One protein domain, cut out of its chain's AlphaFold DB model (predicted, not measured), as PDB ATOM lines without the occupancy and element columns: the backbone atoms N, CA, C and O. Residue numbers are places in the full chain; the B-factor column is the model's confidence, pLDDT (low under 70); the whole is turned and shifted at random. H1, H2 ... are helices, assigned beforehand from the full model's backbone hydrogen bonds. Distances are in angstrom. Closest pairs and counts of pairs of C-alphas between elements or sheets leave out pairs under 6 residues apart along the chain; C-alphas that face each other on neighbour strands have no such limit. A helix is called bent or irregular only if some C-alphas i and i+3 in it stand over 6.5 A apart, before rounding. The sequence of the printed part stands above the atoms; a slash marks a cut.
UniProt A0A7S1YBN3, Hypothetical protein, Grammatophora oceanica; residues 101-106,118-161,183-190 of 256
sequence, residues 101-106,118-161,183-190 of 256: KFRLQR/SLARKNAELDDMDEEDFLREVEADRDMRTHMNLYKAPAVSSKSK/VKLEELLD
ATOM      1  N   LYS A 101       9.655 -43.746  32.086       81.44
ATOM      2  CA  LYS A 101       8.306 -43.280  31.707       81.44
ATOM      3  C   LYS A 101       8.348 -42.197  30.613       81.44
ATOM      4  O   LYS A 101       7.317 -41.893  30.009       81.44
ATOM      5  N   PHE A 102       9.532 -41.643  30.342       84.88
ATOM      6  CA  PHE A 102       9.771 -40.538  29.422       84.88
ATOM      7  C   PHE A 102      10.818 -40.869  28.351       84.88
ATOM      8  O   PHE A 102      11.631 -41.779  28.511       84.88
ATOM      9  N   ARG A 103      10.801 -40.100  27.261       84.94
ATOM     10  CA  ARG A 103      11.804 -40.106  26.192       84.94
ATOM     11  C   ARG A 103      12.160 -38.675  25.783       84.94
ATOM     12  O   ARG A 103      11.315 -37.782  25.845       84.94
ATOM     13  N   LEU A 104      13.385 -38.487  25.304       85.25
ATOM     14  CA  LEU A 104      13.814 -37.271  24.611       85.25
ATOM     15  C   LEU A 104      13.607 -37.444  23.101       85.25
ATOM     16  O   LEU A 104      13.829 -38.534  22.567       85.25
ATOM     17  N   GLN A 105      13.177 -36.391  22.403       83.12
ATOM     18  CA  GLN A 105      13.217 -36.383  20.941       83.12
ATOM     19  C   GLN A 105      14.615 -35.999  20.464       83.12
ATOM     20  O   GLN A 105      15.141 -34.957  20.845       83.12
ATOM     21  N   ARG A 106      15.198 -36.849  19.617       79.62
ATOM     22  CA  ARG A 106      16.416 -36.523  18.877       79.62
ATOM     23  C   ARG A 106      16.027 -35.803  17.597       79.62
ATOM     24  O   ARG A 106      15.022 -36.148  16.980       79.62
ATOM     25  N   SER A 118      35.755 -49.079  13.531       60.78
ATOM     26  CA  SER A 118      36.228 -49.530  14.864       60.78
ATOM     27  C   SER A 118      36.266 -48.403  15.886       60.78
ATOM     28  O   SER A 118      35.957 -48.642  17.051       60.78
ATOM     29  N   LEU A 119      36.607 -47.184  15.458       60.66
ATOM     30  CA  LEU A 119      36.512 -46.004  16.316       60.66
ATOM     31  C   LEU A 119      35.040 -45.634  16.534       60.66
ATOM     32  O   LEU A 119      34.653 -45.350  17.654       60.66
ATOM     33  N   ALA A 120      34.212 -45.765  15.491       63.88
ATOM     34  CA  ALA A 120      32.775 -45.499  15.547       63.88
ATOM     35  C   ALA A 120      32.020 -46.411  16.529       63.88
ATOM     36  O   ALA A 120      31.100 -45.955  17.186       63.88
ATOM     37  N   ARG A 121      32.424 -47.683  16.679       63.09
ATOM     38  CA  ARG A 121      31.790 -48.603  17.645       63.09
ATOM     39  C   ARG A 121      32.132 -48.257  19.089       63.09
ATOM     40  O   ARG A 121      31.255 -48.285  19.936       63.09
ATOM     41  N   LYS A 122      33.399 -47.926  19.354       67.56
ATOM     42  CA  LYS A 122      33.827 -47.476  20.683       67.56
ATOM     43  C   LYS A 122      33.242 -46.103  21.018       67.56
ATOM     44  O   LYS A 122      32.938 -45.853  22.172       67.56
ATOM     45  N   ASN A 123      33.092 -45.231  20.018       68.38
ATOM     46  CA  ASN A 123      32.432 -43.946  20.202       68.38
ATOM     47  C   ASN A 123      30.947 -44.135  20.495       68.38
ATOM     48  O   ASN A 123      30.488 -43.569  21.462       68.38
ATOM     49  N   ALA A 124      30.251 -45.010  19.764       73.12
ATOM     50  CA  ALA A 124      28.848 -45.321  20.030       73.12
ATOM     51  C   ALA A 124      28.623 -45.876  21.446       73.12
ATOM     52  O   ALA A 124      27.693 -45.456  22.110       73.12
ATOM     53  N   GLU A 125      29.495 -46.763  21.938       71.88
ATOM     54  CA  GLU A 125      29.391 -47.273  23.317       71.88
ATOM     55  C   GLU A 125      29.614 -46.168  24.364       71.88
ATOM     56  O   GLU A 125      28.924 -46.137  25.375       71.88
ATOM     57  N   LEU A 126      30.553 -45.245  24.124       74.25
ATOM     58  CA  LEU A 126      30.751 -44.077  24.991       74.25
ATOM     59  C   LEU A 126      29.573 -43.100  24.909       74.25
ATOM     60  O   LEU A 126      29.124 -42.618  25.940       74.25
ATOM     61  N   ASP A 127      29.057 -42.856  23.705       76.44
ATOM     62  CA  ASP A 127      27.904 -41.993  23.460       76.44
ATOM     63  C   ASP A 127      26.662 -42.570  24.168       76.44
ATOM     64  O   ASP A 127      25.951 -41.834  24.844       76.44
ATOM     65  N   ASP A 128      26.441 -43.890  24.113       75.88
ATOM     66  CA  ASP A 128      25.356 -44.571  24.831       75.88
ATOM     67  C   ASP A 128      25.500 -44.411  26.360       75.88
ATOM     68  O   ASP A 128      24.518 -44.144  27.057       75.88
ATOM     69  N   MET A 129      26.721 -44.536  26.901       74.00
ATOM     70  CA  MET A 129      26.990 -44.328  28.332       74.00
ATOM     71  C   MET A 129      26.735 -42.876  28.758       74.00
ATOM     72  O   MET A 129      26.074 -42.643  29.774       74.00
ATOM     73  N   ASP A 130      27.213 -41.910  27.973       76.44
ATOM     74  CA  ASP A 130      27.022 -40.480  28.220       76.44
ATOM     75  C   ASP A 130      25.533 -40.097  28.129       76.44
ATOM     76  O   ASP A 130      25.027 -39.307  28.931       76.44
ATOM     77  N   GLU A 131      24.790 -40.690  27.193       80.00
ATOM     78  CA  GLU A 131      23.344 -40.512  27.063       80.00
ATOM     79  C   GLU A 131      22.572 -41.098  28.251       80.00
ATOM     80  O   GLU A 131      21.592 -40.510  28.721       80.00
ATOM     81  N   GLU A 132      22.990 -42.256  28.763       78.62
ATOM     82  CA  GLU A 132      22.401 -42.846  29.961       78.62
ATOM     83  C   GLU A 132      22.690 -42.028  31.219       78.62
ATOM     84  O   GLU A 132      21.791 -41.875  32.057       78.62
ATOM     85  N   ASP A 133      23.905 -41.493  31.352       76.88
ATOM     86  CA  ASP A 133      24.284 -40.533  32.392       76.88
ATOM     87  C   ASP A 133      23.413 -39.283  32.321       76.88
ATOM     88  O   ASP A 133      22.805 -38.884  33.318       76.88
ATOM     89  N   PHE A 134      23.260 -38.728  31.123       82.56
ATOM     90  CA  PHE A 134      22.445 -37.549  30.892       82.56
ATOM     91  C   PHE A 134      20.968 -37.773  31.237       82.56
ATOM     92  O   PHE A 134      20.360 -36.966  31.937       82.56
ATOM     93  N   LEU A 135      20.372 -38.887  30.804       82.69
ATOM     94  CA  LEU A 135      18.974 -39.207  31.114       82.69
ATOM     95  C   LEU A 135      18.736 -39.390  32.620       82.69
ATOM     96  O   LEU A 135      17.653 -39.062  33.102       82.69
ATOM     97  N   ARG A 136      19.729 -39.892  33.364       77.19
ATOM     98  CA  ARG A 136      19.674 -39.973  34.833       77.19
ATOM     99  C   ARG A 136      19.746 -38.596  35.483       77.19
ATOM    100  O   ARG A 136      19.043 -38.354  36.460       77.19
ATOM    101  N   GLU A 137      20.574 -37.705  34.950       77.38
ATOM    102  CA  GLU A 137      20.676 -36.332  35.444       77.38
ATOM    103  C   GLU A 137      19.382 -35.552  35.187       77.38
ATOM    104  O   GLU A 137      18.871 -34.901  36.093       77.38
ATOM    105  N   VAL A 138      18.778 -35.715  34.004       83.31
ATOM    106  CA  VAL A 138      17.457 -35.154  33.674       83.31
ATOM    107  C   VAL A 138      16.363 -35.710  34.583       83.31
ATOM    108  O   VAL A 138      15.485 -34.966  35.006       83.31
ATOM    109  N   GLU A 139      16.385 -37.008  34.891       77.81
ATOM    110  CA  GLU A 139      15.430 -37.595  35.832       77.81
ATOM    111  C   GLU A 139      15.555 -36.941  37.210       77.81
ATOM    112  O   GLU A 139      14.555 -36.479  37.753       77.81
ATOM    113  N   ALA A 140      16.780 -36.801  37.712       72.19
ATOM    114  CA  ALA A 140      17.030 -36.360  39.074       72.19
ATOM    115  C   ALA A 140      17.002 -34.837  39.296       72.19
ATOM    116  O   ALA A 140      16.723 -34.402  40.414       72.19
ATOM    117  N   ASP A 141      17.283 -34.024  38.274       77.06
ATOM    118  CA  ASP A 141      17.371 -32.566  38.398       77.06
ATOM    119  C   ASP A 141      16.154 -31.852  37.793       77.06
ATOM    120  O   ASP A 141      15.971 -31.757  36.577       77.06
ATOM    121  N   ARG A 142      15.329 -31.272  38.669       78.25
ATOM    122  CA  ARG A 142      14.129 -30.515  38.290       78.25
ATOM    123  C   ARG A 142      14.419 -29.266  37.458       78.25
ATOM    124  O   ARG A 142      13.608 -28.908  36.596       78.25
ATOM    125  N   ASP A 143      15.536 -28.587  37.700       79.19
ATOM    126  CA  ASP A 143      15.882 -27.385  36.941       79.19
ATOM    127  C   ASP A 143      16.223 -27.776  35.496       79.19
ATOM    128  O   ASP A 143      15.761 -27.125  34.556       79.19
ATOM    129  N   MET A 144      16.918 -28.903  35.293       80.00
ATOM    130  CA  MET A 144      17.157 -29.445  33.950       80.00
ATOM    131  C   MET A 144      15.855 -29.814  33.233       80.00
ATOM    132  O   MET A 144      15.689 -29.453  32.065       80.00
ATOM    133  N   ARG A 145      14.898 -30.445  33.928       85.38
ATOM    134  CA  ARG A 145      13.574 -30.769  33.354       85.38
ATOM    135  C   ARG A 145      12.818 -29.533  32.893       85.38
ATOM    136  O   ARG A 145      12.174 -29.562  31.855       85.38
ATOM    137  N   THR A 146      12.937 -28.428  33.624       82.88
ATOM    138  CA  THR A 146      12.267 -27.166  33.270       82.88
ATOM    139  C   THR A 146      12.812 -26.566  31.969       82.88
ATOM    140  O   THR A 146      12.099 -25.860  31.256       82.88
ATOM    141  N   HIS A 147      14.076 -26.839  31.641       83.94
ATOM    142  CA  HIS A 147      14.739 -26.327  30.444       83.94
ATOM    143  C   HIS A 147      14.682 -27.284  29.243       83.94
ATOM    144  O   HIS A 147      15.227 -26.958  28.186       83.94
ATOM    145  N   MET A 148      14.027 -28.440  29.374       84.88
ATOM    146  CA  MET A 148      13.983 -29.481  28.349       84.88
ATOM    147  C   MET A 148      12.560 -29.969  28.072       84.88
ATOM    148  O   MET A 148      11.736 -30.092  28.970       84.88
ATOM    149  N   ASN A 149      12.284 -30.324  26.817       87.88
ATOM    150  CA  ASN A 149      11.010 -30.936  26.442       87.88
ATOM    151  C   ASN A 149      11.082 -32.454  26.655       87.88
ATOM    152  O   ASN A 149      11.748 -33.161  25.892       87.88
ATOM    153  N   LEU A 150      10.394 -32.956  27.680       87.44
ATOM    154  CA  LEU A 150      10.266 -34.388  27.951       87.44
ATOM    155  C   LEU A 150       8.948 -34.912  27.376       87.44
ATOM    156  O   LEU A 150       7.896 -34.306  27.565       87.44
ATOM    157  N   TYR A 151       8.992 -36.071  26.720       87.31
ATOM    158  CA  TYR A 151       7.820 -36.687  26.095       87.31
ATOM    159  C   TYR A 151       7.473 -38.014  26.754       87.31
ATOM    160  O   TYR A 151       8.358 -38.742  27.207       87.31
ATOM    161  N   LYS A 152       6.192 -38.388  26.754       85.38
ATOM    162  CA  LYS A 152       5.752 -39.706  27.235       85.38
ATOM    163  C   LYS A 152       6.360 -40.830  26.388       85.38
ATOM    164  O   LYS A 152       6.359 -40.786  25.152       85.38
ATOM    165  N   ALA A 153       6.876 -41.860  27.056       82.25
ATOM    166  CA  ALA A 153       7.309 -43.084  26.393       82.25
ATOM    167  C   ALA A 153       6.092 -43.811  25.774       82.25
ATOM    168  O   ALA A 153       5.001 -43.774  26.353       82.25
ATOM    169  N   PRO A 154       6.245 -44.521  24.639       71.38
ATOM    170  CA  PRO A 154       5.126 -45.166  23.937       71.38
ATOM    171  C   PRO A 154       4.390 -46.217  24.789       71.38
ATOM    172  O   PRO A 154       3.180 -46.410  24.657       71.38
ATOM    173  N   ALA A 155       5.099 -46.869  25.718       68.12
ATOM    174  CA  ALA A 155       4.516 -47.820  26.665       68.12
ATOM    175  C   ALA A 155       3.598 -47.157  27.712       68.12
ATOM    176  O   ALA A 155       2.728 -47.821  28.273       68.12
ATOM    177  N   VAL A 156       3.789 -45.862  27.981       67.19
ATOM    178  CA  VAL A 156       2.982 -45.077  28.926       67.19
ATOM    179  C   VAL A 156       1.852 -44.352  28.194       67.19
ATOM    180  O   VAL A 156       0.725 -44.361  28.680       67.19
ATOM    181  N   SER A 157       2.110 -43.803  26.998       62.72
ATOM    182  CA  SER A 157       1.092 -43.096  26.202       62.72
ATOM    183  C   SER A 157      -0.042 -44.010  25.717       62.72
ATOM    184  O   SER A 157      -1.202 -43.598  25.679       62.72
ATOM    185  N   SER A 158       0.266 -45.272  25.397       60.28
ATOM    186  CA  SER A 158      -0.738 -46.280  25.019       60.28
ATOM    187  C   SER A 158      -1.612 -46.719  26.199       60.28
ATOM    188  O   SER A 158      -2.817 -46.894  26.031       60.28
ATOM    189  N   LYS A 159      -1.043 -46.824  27.407       58.00
ATOM    190  CA  LYS A 159      -1.785 -47.176  28.628       58.00
ATOM    191  C   LYS A 159      -2.672 -46.035  29.128       58.00
ATOM    192  O   LYS A 159      -3.811 -46.283  29.509       58.00
ATOM    193  N   SER A 160      -2.208 -44.785  29.045       54.94
ATOM    194  CA  SER A 160      -3.009 -43.623  29.460       54.94
ATOM    195  C   SER A 160      -4.251 -43.388  28.594       54.94
ATOM    196  O   SER A 160      -5.208 -42.787  29.066       54.94
ATOM    197  N   LYS A 161      -4.269 -43.874  27.341       55.72
ATOM    198  CA  LYS A 161      -5.445 -43.786  26.456       55.72
ATOM    199  C   LYS A 161      -6.513 -44.851  26.747       55.72
ATOM    200  O   LYS A 161      -7.632 -44.711  26.264       55.72
ATOM    201  N   VAL A 183      10.548 -37.834  37.848       76.88
ATOM    202  CA  VAL A 183       9.783 -37.214  36.758       76.88
ATOM    203  C   VAL A 183       8.305 -37.534  36.926       76.88
ATOM    204  O   VAL A 183       7.881 -38.691  36.824       76.88
ATOM    205  N   LYS A 184       7.499 -36.497  37.140       82.44
ATOM    206  CA  LYS A 184       6.051 -36.644  37.267       82.44
ATOM    207  C   LYS A 184       5.391 -36.748  35.896       82.44
ATOM    208  O   LYS A 184       5.817 -36.122  34.930       82.44
ATOM    209  N   LEU A 185       4.290 -37.497  35.816       78.00
ATOM    210  CA  LEU A 185       3.510 -37.667  34.578       78.00
ATOM    211  C   LEU A 185       2.931 -36.346  34.040       78.00
ATOM    212  O   LEU A 185       2.716 -36.232  32.834       78.00
ATOM    213  N   GLU A 186       2.693 -35.374  34.920       79.25
ATOM    214  CA  GLU A 186       2.220 -34.023  34.586       79.25
ATOM    215  C   GLU A 186       3.275 -33.164  33.869       79.25
ATOM    216  O   GLU A 186       2.914 -32.255  33.128       79.25
ATOM    217  N   GLU A 187       4.566 -33.468  34.043       82.31
ATOM    218  CA  GLU A 187       5.673 -32.755  33.387       82.31
ATOM    219  C   GLU A 187       5.912 -33.256  31.948       82.31
ATOM    220  O   GLU A 187       6.640 -32.630  31.181       82.31
ATOM    221  N   LEU A 188       5.305 -34.389  31.566       86.12
ATOM    222  CA  LEU A 188       5.533 -35.041  30.278       86.12
ATOM    223  C   LEU A 188       4.555 -34.560  29.207       86.12
ATOM    224  O   LEU A 188       3.337 -34.721  29.329       86.12
ATOM    225  N   LEU A 189       5.107 -34.077  28.098       85.44
ATOM    226  CA  LEU A 189       4.354 -33.716  26.906       85.44
ATOM    227  C   LEU A 189       3.872 -34.965  26.162       85.44
ATOM    228  O   LEU A 189       4.547 -36.004  26.130       85.44
ATOM    229  N   ASP A 190       2.698 -34.858  25.539       83.00
ATOM    230  CA  ASP A 190       2.292 -35.836  24.533       83.00
ATOM    231  C   ASP A 190       3.059 -35.560  23.232       83.00
ATOM    232  O   ASP A 190       3.393 -34.412  22.923       83.00
TER     233      ASP A 190
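AT A GLANCE: This is residues 101 to 106, 118 to 161 and 183 to 190 of the 256 residues of the protein "Hypothetical protein" of Grammatophora oceanica (UniProt A0A7S1YBN3). A long helix, H1, reaches out like an arm from a small body; its residues 119 to 134, with residue 118 before them, stick out free. In the body the short helix H2 makes a corner with the inner end of H1, and an unnamed link, residues 147 to 153, leads from there to the short helix H3 at the opposite end. The first printed stretch, residues 101 to 106, is tied to that link by a short antiparallel pairing. You will find 58 printed residues with three named helices, H1, H2 and H3 in that order, and no named strand: the class is all helix. The whole is loose, with a radius of gyration of the C-alphas of 13.7 A, and only just flat, with spans of 43 by 27 by 15 A, the arm making the length.

IN THESE COORDINATES: Start at C-alpha 101, at (8.306, -43.280, 31.707); residues 101 to 106 hold no named helix. After a cut, find C-alpha 119 at (36.512, -46.004, 16.316), where H1 begins; it holds residues 119 to 140 and runs 31.5 A to C-alpha 140 at (17.030, -36.360, 39.074). H2 holds residues 142 to 146 and measures 6.3 A. H3 holds residues 154 to 160, 10.0 A long, and ends at C-alpha 160, at (-3.009, -43.623, 29.460). No helix is bent. After a second cut, residues 183 to 190 hold no named helix.

HOW THE PARTS SIT: Look first at residues 102 to 103, which are paired antiparallel with residues 151 to 152. Next, see how H1 and H2 touch only at the corner by their tight link of one residue, H1 with its residues 137 to 139 alone; their closest C-alphas, those of Val 138 and Met 144, are 5.7 A apart. The link from H2 to H3 is short, with seven residues. H3 touches no helix: H1 and H3 are apart, and so are H2 and H3. In H1 and H2 every O i to N i+4 pair is within hydrogen-bond range; in H3 it is 2 of 3.

THE WHOLE: The two C-alphas farthest apart are those of Ser 118 and Lys 161, 43.6 A. Without residues 118 to 134, which stand free, the body of 41 residues spans 29 by 21 by 15 A. Residues 107 to 117 are not printed, and C-alphas 106 and 118 are 24.0 A apart across that cut; residues 162 to 182 are not printed either, and C-alphas 161 and 183 are 19.5 A apart. No link between the helices is long. The mean pLDDT of the printed part is 76.3; look for values under 70 at residues 118 to 123 and 155 to 161 of this model.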